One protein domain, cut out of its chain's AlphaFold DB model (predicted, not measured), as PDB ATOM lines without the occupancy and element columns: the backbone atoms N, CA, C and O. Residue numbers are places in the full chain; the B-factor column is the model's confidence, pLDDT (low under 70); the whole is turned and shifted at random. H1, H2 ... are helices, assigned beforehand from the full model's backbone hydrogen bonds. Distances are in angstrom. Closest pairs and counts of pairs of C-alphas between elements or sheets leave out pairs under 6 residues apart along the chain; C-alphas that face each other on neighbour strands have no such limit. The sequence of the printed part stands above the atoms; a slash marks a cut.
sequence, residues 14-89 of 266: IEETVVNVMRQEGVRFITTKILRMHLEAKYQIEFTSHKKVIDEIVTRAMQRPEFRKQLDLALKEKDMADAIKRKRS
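Overview. This is residues 14 to 89 of the 266 residues of an uncharacterized protein of Trypanosoma congolense (strain IL3000) (UniProt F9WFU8). Three short helices make a small body, H2 and H3 each packed on H1, and the long helix H4 leaves it as an arm whose residues 76 to 89 stick out. The printed part has 76 residues with four named helices, H1 to H4 in order, and no named strand: all helix. It is loose, radius of gyration of the C-alphas 15.1 A, spanning 48 by 25 by 21 A.

Along the chain. H1, residues 14 to 25, begins at C-alpha 14 (132.883, 149.574, 88.013). H2 is residues 32 to 43 and H3 residues 51 to 62. H4, residues 65 to 89, measures 35.5 A from first to last C-alpha, ending at (160.352, 143.807, 123.352).

Arrangement. H1 touches H2 with residues 17 to 21 alone, closest C-alphas Val 21 and Leu 35, 7.0 A. H1 touches H3 with residues 15 to 19 alone, closest C-alphas Glu 15 and Ile 57, 6.2 A. H4 is about perpendicular to H3, at 87 degrees. Every O i to N i+4 pair is within hydrogen-bond range in H1, H2 and H3; 20 of 21 in H4.

Size, cuts and confidence. The printed part has no cut. Residues 85 to 89 have pLDDT under 70.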
ATOM      1  N   ILE A  14     131.698 149.202  87.234       88.94
ATOM      2  CA  ILE A  14     132.883 149.574  88.013       88.94
ATOM      3  C   ILE A  14     132.828 149.046  89.454       88.94
ATOM      4  O   ILE A  14     133.835 148.565  89.969       88.94
ATOM      5  N   GLU A  15     131.656 149.069  90.095       89.31
ATOM      6  CA  GLU A  15     131.490 148.596  91.475       89.31
ATOM      7  C   GLU A  15     131.708 147.082  91.584       89.31
ATOM      8  O   GLU A  15     132.417 146.613  92.476       89.31
ATOM      9  N   GLU A  16     131.170 146.311  90.640       90.38
ATOM     10  CA  GLU A  16     131.361 144.861  90.593       90.38
ATOM     11  C   GLU A  16     132.818 144.494  90.284       90.38
ATOM     12  O   GLU A  16     133.380 143.565  90.867       90.38
ATOM     13  N   THR A  17     133.473 145.283  89.435       90.25
ATOM     14  CA  THR A  17     134.896 145.114  89.136       90.25
ATOM     15  C   THR A  17     135.764 145.374  90.357       90.25
ATOM     16  O   THR A  17     136.629 144.556  90.660       90.25
ATOM     17  N   VAL A  18     135.517 146.455  91.104       90.19
ATOM     18  CA  VAL A  18     136.238 146.747  92.353       90.19
ATOM     19  C   VAL A  18     136.098 145.585  93.341       90.19
ATOM     20  O   VAL A  18     137.093 145.130  93.901       90.19
ATOM     21  N   VAL A  19     134.888 145.044  93.499       90.25
ATOM     22  CA  VAL A  19     134.614 143.892  94.374       90.25
ATOM     23  C   VAL A  19     135.359 142.636  93.918       90.25
ATOM     24  O   VAL A  19     135.940 141.930  94.743       90.25
ATOM     25  N   ASN A  20     135.395 142.358  92.613       89.62
ATOM     26  CA  ASN A  20     136.118 141.209  92.071       89.62
ATOM     27  C   ASN A  20     137.635 141.337  92.264       89.62
ATOM     28  O   ASN A  20     138.272 140.366  92.670       89.62
ATOM     29  N   VAL A  21     138.206 142.529  92.070       89.19
ATOM     30  CA  VAL A  21     139.632 142.773  92.347       89.19
ATOM     31  C   VAL A  21     139.918 142.607  93.845       89.19
ATOM     32  O   VAL A  21     140.895 141.963  94.217       89.19
ATOM     33  N   MET A  22     139.034 143.089  94.729       88.69
ATOM     34  CA  MET A  22     139.158 142.873  96.179       88.69
ATOM     35  C   MET A  22     139.078 141.390  96.575       88.69
ATOM     36  O   MET A  22     139.713 140.991  97.551       88.69
ATOM     37  N   ARG A  23     138.341 140.565  95.819       87.12
ATOM     38  CA  ARG A  23     138.279 139.108  96.013       87.12
ATOM     39  C   ARG A  23     139.556 138.404  95.548       87.12
ATOM     40  O   ARG A  23     139.988 137.470  96.215       87.12
ATOM     41  N   GLN A  24     140.137 138.835  94.428       84.81
ATOM     42  CA  GLN A  24     141.339 138.230  93.841       84.81
ATOM     43  C   GLN A  24     142.613 138.583  94.616       84.81
ATOM     44  O   GLN A  24     143.378 137.696  94.979       84.81
ATOM     45  N   GLU A  25     142.812 139.865  94.912       83.75
ATOM     46  CA  GLU A  25     144.011 140.367  95.600       83.75
ATOM     47  C   GLU A  25     143.905 140.241  97.126       83.75
ATOM     48  O   GLU A  25     144.901 140.218  97.847       83.75
ATOM     49  N   GLY A  26     142.676 140.157  97.640       81.25
ATOM     50  CA  GLY A  26     142.384 140.204  99.063       81.25
ATOM     51  C   GLY A  26     142.422 141.630  99.622       81.25
ATOM     52  O   GLY A  26     143.294 142.448  99.325       81.25
ATOM     53  N   VAL A  27     141.491 141.920 100.534       80.50
ATOM     54  CA  VAL A  27     141.303 143.248 101.159       80.50
ATOM     55  C   VAL A  27     142.561 143.755 101.875       80.50
ATOM     56  O   VAL A  27     142.754 144.953 102.044       80.50
ATOM     57  N   ARG A  28     143.448 142.846 102.295       77.38
ATOM     58  CA  ARG A  28     144.692 143.191 102.993       77.38
ATOM     59  C   ARG A  28     145.757 143.789 102.072       77.38
ATOM     60  O   ARG A  28     146.602 144.546 102.545       77.38
ATOM     61  N   PHE A  29     145.734 143.428 100.792       80.19
ATOM     62  CA  PHE A  29     146.756 143.809  99.816       80.19
ATOM     63  C   PHE A  29     146.227 144.805  98.783       80.19
ATOM     64  O   PHE A  29     147.017 145.413  98.065       80.19
ATOM     65  N   ILE A  30     144.912 145.045  98.759       83.88
ATOM     66  CA  ILE A  30     144.303 146.044  97.888       83.88
ATOM     67  C   ILE A  30     144.774 147.456  98.286       83.88
ATOM     68  O   ILE A  30     144.426 148.011  99.325       83.88
ATOM     69  N   THR A  31     145.617 148.052  97.444       85.88
ATOM     70  CA  THR A  31     146.047 149.452  97.568       85.88
ATOM     71  C   THR A  31     145.447 150.271  96.436       85.88
ATOM     72  O   THR A  31     145.130 149.728  95.378       85.88
ATOM     73  N   THR A  32     145.364 151.594  96.598       84.44
ATOM     74  CA  THR A  32     144.891 152.502  95.536       84.44
ATOM     75  C   THR A  32     145.659 152.300  94.226       84.44
ATOM     76  O   THR A  32     145.077 152.398  93.152       84.44
ATOM     77  N   LYS A  33     146.957 151.962  94.300       86.06
ATOM     78  CA  LYS A  33     147.788 151.659  93.128       86.06
ATOM     79  C   LYS A  33     147.390 150.338  92.464       86.06
ATOM     80  O   LYS A  33     147.232 150.314  91.252       86.06
ATOM     81  N   ILE A  34     147.219 149.266  93.240       87.19
ATOM     82  CA  ILE A  34     146.849 147.938  92.719       87.19
ATOM     83  C   ILE A  34     145.453 147.973  92.098       87.19
ATOM     84  O   ILE A  34     145.256 147.454  91.001       87.19
ATOM     85  N   LEU A  35     144.508 148.643  92.759       89.00
ATOM     86  CA  LEU A  35     143.163 148.822  92.233       89.00
ATOM     87  C   LEU A  35     143.188 149.633  90.933       89.00
ATOM     88  O   LEU A  35     142.624 149.200  89.935       89.00
ATOM     89  N   ARG A  36     143.905 150.765  90.916       87.38
ATOM     90  CA  ARG A  36     144.077 151.587  89.712       87.38
ATOM     91  C   ARG A  36     144.676 150.779  88.558       87.38
ATOM     92  O   ARG A  36     144.131 150.836  87.468       87.38
ATOM     93  N   MET A  37     145.720 149.986  88.805       87.62
ATOM     94  CA  MET A  37     146.333 149.132  87.780       87.62
ATOM     95  C   MET A  37     145.337 148.135  87.170       87.62
ATOM     96  O   MET A  37     145.303 147.992  85.953       87.62
ATOM     97  N   HIS A  38     144.504 147.479  87.984       89.75
ATOM     98  CA  HIS A  38     143.492 146.538  87.488       89.75
ATOM     99  C   HIS A  38     142.387 147.231  86.684       89.75
ATOM    100  O   HIS A  38     141.964 146.729  85.643       89.75
ATOM    101  N   LEU A  39     141.928 148.392  87.153       89.12
ATOM    102  CA  LEU A  39     140.895 149.168  86.474       89.12
ATOM    103  C   LEU A  39     141.403 149.728  85.138       89.12
ATOM    104  O   LEU A  39     140.731 149.586  84.118       89.12
ATOM    105  N   GLU A  40     142.608 150.301  85.119       87.88
ATOM    106  CA  GLU A  40     143.256 150.801  83.901       87.88
ATOM    107  C   GLU A  40     143.523 149.671  82.900       87.88
ATOM    108  O   GLU A  40     143.303 149.851  81.704       87.88
ATOM    109  N   ALA A  41     143.919 148.484  83.374       88.19
ATOM    110  CA  ALA A  41     144.106 147.314  82.519       88.19
ATOM    111  C   ALA A  41     142.789 146.811  81.903       88.19
ATOM    112  O   ALA A  41     142.777 146.443  80.730       88.19
ATOM    113  N   LYS A  42     141.685 146.803  82.666       87.75
ATOM    114  CA  LYS A  42     140.382 146.305  82.189       87.75
ATOM    115  C   LYS A  42     139.700 147.275  81.223       87.75
ATOM    116  O   LYS A  42     139.160 146.841  80.212       87.75
ATOM    117  N   TYR A  43     139.693 148.567  81.544       88.19
ATOM    118  CA  TYR A  43     138.904 149.560  80.809       88.19
ATOM    119  C   TYR A  43     139.722 150.420  79.851       88.19
ATOM    120  O   TYR A  43     139.137 151.158  79.068       88.19
ATOM    121  N   GLN A  44     141.055 150.347  79.912       85.94
ATOM    122  CA  GLN A  44     141.959 151.158  79.091       85.94
ATOM    123  C   GLN A  44     141.694 152.676  79.190       85.94
ATOM    124  O   GLN A  44     141.986 153.431  78.262       85.94
ATOM    125  N   ILE A  45     141.178 153.132  80.339       85.56
ATOM    126  CA  ILE A  45     140.947 154.548  80.653       85.56
ATOM    127  C   ILE A  45     141.723 154.960  81.896       85.56
ATOM    128  O   ILE A  45     141.937 154.148  82.793       85.56
ATOM    129  N   GLU A  46     142.101 156.234  81.975       84.31
ATOM    130  CA  GLU A  46     142.726 156.782  83.175       84.31
ATOM    131  C   GLU A  46     141.667 157.182  84.218       84.31
ATOM    132  O   GLU A  46     140.722 157.924  83.939       84.31
ATOM    133  N   PHE A  47     141.845 156.723  85.458       83.31
ATOM    134  CA  PHE A  47     140.895 156.950  86.555       83.31
ATOM    135  C   PHE A  47     141.290 158.089  87.515       83.31
ATOM    136  O   PHE A  47     140.709 158.228  88.593       83.31
ATOM    137  N   THR A  48     142.250 158.940  87.140       80.56
ATOM    138  CA  THR A  48     142.714 160.089  87.947       80.56
ATOM    139  C   THR A  48     141.586 161.057  88.305       80.56
ATOM    140  O   THR A  48     141.439 161.411  89.476       80.56
ATOM    141  N   SER A  49     140.737 161.409  87.337       83.00
ATOM    142  CA  SER A  49     139.575 162.293  87.532       83.00
ATOM    143  C   SER A  49     138.454 161.657  88.367       83.00
ATOM    144  O   SER A  49     137.700 162.364  89.032       83.00
ATOM    145  N   HIS A  50     138.367 160.323  88.387       83.38
ATOM    146  CA  HIS A  50     137.321 159.558  89.082       83.38
ATOM    147  C   HIS A  50     137.752 159.062  90.469       83.38
ATOM    148  O   HIS A  50     137.010 158.329  91.120       83.38
ATOM    149  N   LYS A  51     138.934 159.478  90.946       84.75
ATOM    150  CA  LYS A  51     139.543 158.985  92.187       84.75
ATOM    151  C   LYS A  51     138.595 159.035  93.388       84.75
ATOM    152  O   LYS A  51     138.472 158.044  94.092       84.75
ATOM    153  N   LYS A  52     137.889 160.155  93.587       87.56
ATOM    154  CA  LYS A  52     136.940 160.311  94.706       87.56
ATOM    155  C   LYS A  52     135.794 159.298  94.640       87.56
ATOM    156  O   LYS A  52     135.473 158.679  95.645       87.56
ATOM    157  N   VAL A  53     135.224 159.097  93.451       87.12
ATOM    158  CA  VAL A  53     134.113 158.156  93.236       87.12
ATOM    159  C   VAL A  53     134.578 156.717  93.464       87.12
ATOM    160  O   VAL A  53     133.879 155.933  94.097       87.12
ATOM    161  N   ILE A  54     135.789 156.374  93.019       87.38
ATOM    162  CA  ILE A  54     136.382 155.054  93.275       87.38
ATOM    163  C   ILE A  54     136.646 154.856  94.768       87.38
ATOM    164  O   ILE A  54     136.321 153.795  95.290       87.38
ATOM    165  N   ASP A  55     137.180 155.859  95.468       88.06
ATOM    166  CA  ASP A  55     137.417 155.784  96.914       88.06
ATOM    167  C   ASP A  55     136.096 155.550  97.684       88.06
ATOM    168  O   ASP A  55     136.051 154.742  98.617       88.06
ATOM    169  N   GLU A  56     134.993 156.181  97.267       88.56
ATOM    170  CA  GLU A  56     133.651 155.946  97.826       88.56
ATOM    171  C   GLU A  56     133.124 154.533  97.533       88.56
ATOM    172  O   GLU A  56     132.613 153.866  98.438       88.56
ATOM    173  N   ILE A  57     133.291 154.042  96.300       89.44
ATOM    174  CA  ILE A  57     132.918 152.675  95.901       89.44
ATOM    175  C   ILE A  57     133.703 151.647  96.715       89.44
ATOM    176  O   ILE A  57     133.121 150.700  97.239       89.44
ATOM    177  N   VAL A  58     135.011 151.846  96.884       88.38
ATOM    178  CA  VAL A  58     135.872 150.981  97.701       88.38
ATOM    179  C   VAL A  58     135.433 151.019  99.161       88.38
ATOM    180  O   VAL A  58     135.324 149.975  99.800       88.38
ATOM    181  N   THR A  59     135.105 152.203  99.687       88.69
ATOM    182  CA  THR A  59     134.595 152.359 101.057       88.69
ATOM    183  C   THR A  59     133.289 151.596 101.265       88.69
ATOM    184  O   THR A  59     133.140 150.898 102.269       88.69
ATOM    185  N   ARG A  60     132.367 151.660 100.300       88.62
ATOM    186  CA  ARG A  60     131.111 150.898 100.323       88.62
ATOM    187  C   ARG A  60     131.351 149.394 100.184       88.62
ATOM    188  O   ARG A  60     130.774 148.613 100.937       88.62
ATOM    189  N   ALA A  61     132.233 148.980  99.275       87.12
ATOM    190  CA  ALA A  61     132.592 147.580  99.071       87.12
ATOM    191  C   ALA A  61     133.208 146.966 100.340       87.12
ATOM    192  O   ALA A  61     132.824 145.868 100.731       87.12
ATOM    193  N   MET A  62     134.068 147.699 101.058       84.38
ATOM    194  CA  MET A  62     134.672 147.249 102.323       84.38
ATOM    195  C   MET A  62     133.653 146.978 103.442       84.38
ATOM    196  O   MET A  62     133.948 146.215 104.362       84.38
ATOM    197  N   GLN A  63     132.458 147.571 103.382       83.00
ATOM    198  CA  GLN A  63     131.406 147.349 104.379       83.00
ATOM    199  C   GLN A  63     130.605 146.061 104.142       83.00
ATOM    200  O   GLN A  63     129.819 145.669 105.012       83.00
ATOM    201  N   ARG A  64     130.808 145.367 103.011       86.19
ATOM    202  CA  ARG A  64     130.131 144.094 102.736       86.19
ATOM    203  C   ARG A  64     130.534 143.030 103.775       86.19
ATOM    204  O   ARG A  64     131.712 142.948 104.143       86.19
ATOM    205  N   PRO A  65     129.599 142.174 104.239       81.31
ATOM    206  CA  PRO A  65     129.869 141.172 105.278       81.31
ATOM    207  C   PRO A  65     131.031 140.220 104.951       81.31
ATOM    208  O   PRO A  65     131.739 139.773 105.853       81.31
ATOM    209  N   GLU A  66     131.232 139.935 103.662       81.44
ATOM    210  CA  GLU A  66     132.306 139.089 103.128       81.44
ATOM    211  C   GLU A  66     133.710 139.662 103.393       81.44
ATOM    212  O   GLU A  66     134.606 138.935 103.822       81.44
ATOM    213  N   PHE A  67     133.885 140.977 103.241       83.62
ATOM    214  CA  PHE A  67     135.170 141.658 103.413       83.62
ATOM    215  C   PHE A  67     135.391 142.145 104.844       83.62
ATOM    216  O   PHE A  67     136.525 142.166 105.324       83.62
ATOM    217  N   ARG A  68     134.313 142.449 105.574       78.69
ATOM    218  CA  ARG A  68     134.380 142.860 106.982       78.69
ATOM    219  C   ARG A  68     134.993 141.779 107.877       78.69
ATOM    220  O   ARG A  68     135.845 142.089 108.703       78.69
ATOM    221  N   LYS A  69     134.645 140.504 107.661       77.44
ATOM    222  CA  LYS A  69     135.275 139.376 108.376       77.44
ATOM    223  C   LYS A  69     136.776 139.268 108.086       77.44
ATOM    224  O   LYS A  69     137.548 138.985 108.998       77.44
ATOM    225  N   GLN A  70     137.190 139.504 106.838       74.25
ATOM    226  CA  GLN A  70     138.604 139.486 106.452       74.25
ATOM    227  C   GLN A  70     139.378 140.661 107.060       74.25
ATOM    228  O   GLN A  70     140.509 140.477 107.508       74.25
ATOM    229  N   LEU A  71     138.766 141.845 107.131       72.81
ATOM    230  CA  LEU A  71     139.358 143.018 107.769       72.81
ATOM    231  C   LEU A  71     139.521 142.816 109.283       72.81
ATOM    232  O   LEU A  71     140.604 143.057 109.811       72.81
ATOM    233  N   ASP A  72     138.494 142.301 109.964       79.62
ATOM    234  CA  ASP A  72     138.551 141.991 111.400       79.62
ATOM    235  C   ASP A  72     139.603 140.918 111.710       79.62
ATOM    236  O   ASP A  72     140.318 141.013 112.709       79.62
ATOM    237  N   LEU A  73     139.733 139.904 110.850       80.00
ATOM    238  CA  LEU A  73     140.778 138.890 110.976       80.00
ATOM    239  C   LEU A  73     142.174 139.501 110.779       80.00
ATOM    240  O   LEU A  73     143.069 139.247 111.581       80.00
ATOM    241  N   ALA A  74     142.350 140.363 109.775       75.50
ATOM    242  CA  ALA A  74     143.619 141.041 109.514       75.50
ATOM    243  C   ALA A  74     144.023 142.002 110.647       75.50
ATOM    244  O   ALA A  74     145.211 142.102 110.970       75.50
ATOM    245  N   LEU A  75     143.054 142.685 111.266       77.62
ATOM    246  CA  LEU A  75     143.270 143.520 112.449       77.62
ATOM    247  C   LEU A  75     143.645 142.669 113.664       77.62
ATOM    248  O   LEU A  75     144.645 142.967 114.309       77.62
ATOM    249  N   LYS A  76     142.946 141.554 113.911       83.31
ATOM    250  CA  LYS A  76     143.299 140.604 114.982       83.31
ATOM    251  C   LYS A  76     144.692 140.007 114.802       83.31
ATOM    252  O   LYS A  76     145.426 139.879 115.777       83.31
ATOM    253  N   GLU A  77     145.082 139.663 113.577       81.88
ATOM    254  CA  GLU A  77     146.438 139.198 113.276       81.88
ATOM    255  C   GLU A  77     147.485 140.283 113.521       81.88
ATOM    256  O   GLU A  77     148.555 139.989 114.051       81.88
ATOM    257  N   LYS A  78     147.187 141.536 113.158       78.88
ATOM    258  CA  LYS A  78     148.078 142.670 113.408       78.88
ATOM    259  C   LYS A  78     148.214 142.948 114.902       78.88
ATOM    260  O   LYS A  78     149.334 143.093 115.376       78.88
ATOM    261  N   ASP A  79     147.114 142.924 115.647       81.94
ATOM    262  CA  ASP A  79     147.109 143.072 117.101       81.94
ATOM    263  C   ASP A  79     147.842 141.914 117.789       81.94
ATOM    264  O   ASP A  79     148.601 142.141 118.730       81.94
ATOM    265  N   MET A  80     147.697 140.681 117.293       78.75
ATOM    266  CA  MET A  80     148.483 139.532 117.749       78.75
ATOM    267  C   MET A  80     149.970 139.687 117.421       78.75
ATOM    268  O   MET A  80     150.807 139.442 118.288       78.75
ATOM    269  N   ALA A  81     150.325 140.132 116.215       73.62
ATOM    270  CA  ALA A  81     151.710 140.373 115.819       73.62
ATOM    271  C   ALA A  81     152.346 141.505 116.641       73.62
ATOM    272  O   ALA A  81     153.477 141.368 117.112       73.62
ATOM    273  N   ASP A  82     151.609 142.587 116.892       75.31
ATOM    274  CA  ASP A  82     152.027 143.688 117.752       75.31
ATOM    275  C   ASP A  82     152.091 143.257 119.221       75.31
ATOM    276  O   ASP A  82     153.011 143.660 119.929       75.31
ATOM    277  N   ALA A  83     151.203 142.378 119.692       72.12
ATOM    278  CA  ALA A  83     151.279 141.780 121.025       72.12
ATOM    279  C   ALA A  83     152.495 140.848 121.173       72.12
ATOM    280  O   ALA A  83     153.183 140.892 122.194       72.12
ATOM    281  N   ILE A  84     152.815 140.051 120.150       70.81
ATOM    282  CA  ILE A  84     154.025 139.218 120.090       70.81
ATOM    283  C   ILE A  84     155.273 140.104 120.052       70.81
ATOM    284  O   ILE A  84     156.244 139.825 120.754       70.81
ATOM    285  N   LYS A  85     155.249 141.203 119.292       65.12
ATOM    286  CA  LYS A  85     156.331 142.191 119.245       65.12
ATOM    287  C   LYS A  85     156.507 142.882 120.595       65.12
ATOM    288  O   LYS A  85     157.633 142.949 121.074       65.12
ATOM    289  N   ARG A  86     155.413 143.286 121.255       63.91
ATOM    290  CA  ARG A  86     155.400 143.828 122.626       63.91
ATOM    291  C   ARG A  86     155.995 142.827 123.620       63.91
ATOM    292  O   ARG A  86     156.902 143.213 124.351       63.91
ATOM    293  N   LYS A  87     155.591 141.547 123.575       57.19
ATOM    294  CA  LYS A  87     156.163 140.449 124.390       57.19
ATOM    295  C   LYS A  87     157.646 140.197 124.101       57.19
ATOM    296  O   LYS A  87     158.413 139.962 125.026       57.19
ATOM    297  N   ARG A  88     158.078 140.270 122.838       52.72
ATOM    298  CA  ARG A  88     159.494 140.155 122.444       52.72
ATOM    299  C   ARG A  88     160.324 141.372 122.867       52.72
ATOM    300  O   ARG A  88     161.520 141.230 123.094       52.72
ATOM    301  N   SER A  89     159.701 142.545 122.981       44.56
ATOM    302  CA  SER A  89     160.352 143.807 123.352       44.56
ATOM    303  C   SER A  89     160.263 144.175 124.840       44.56
ATOM    304  O   SER A  89     160.818 145.202 125.223       44.56
TER     305      SER A  89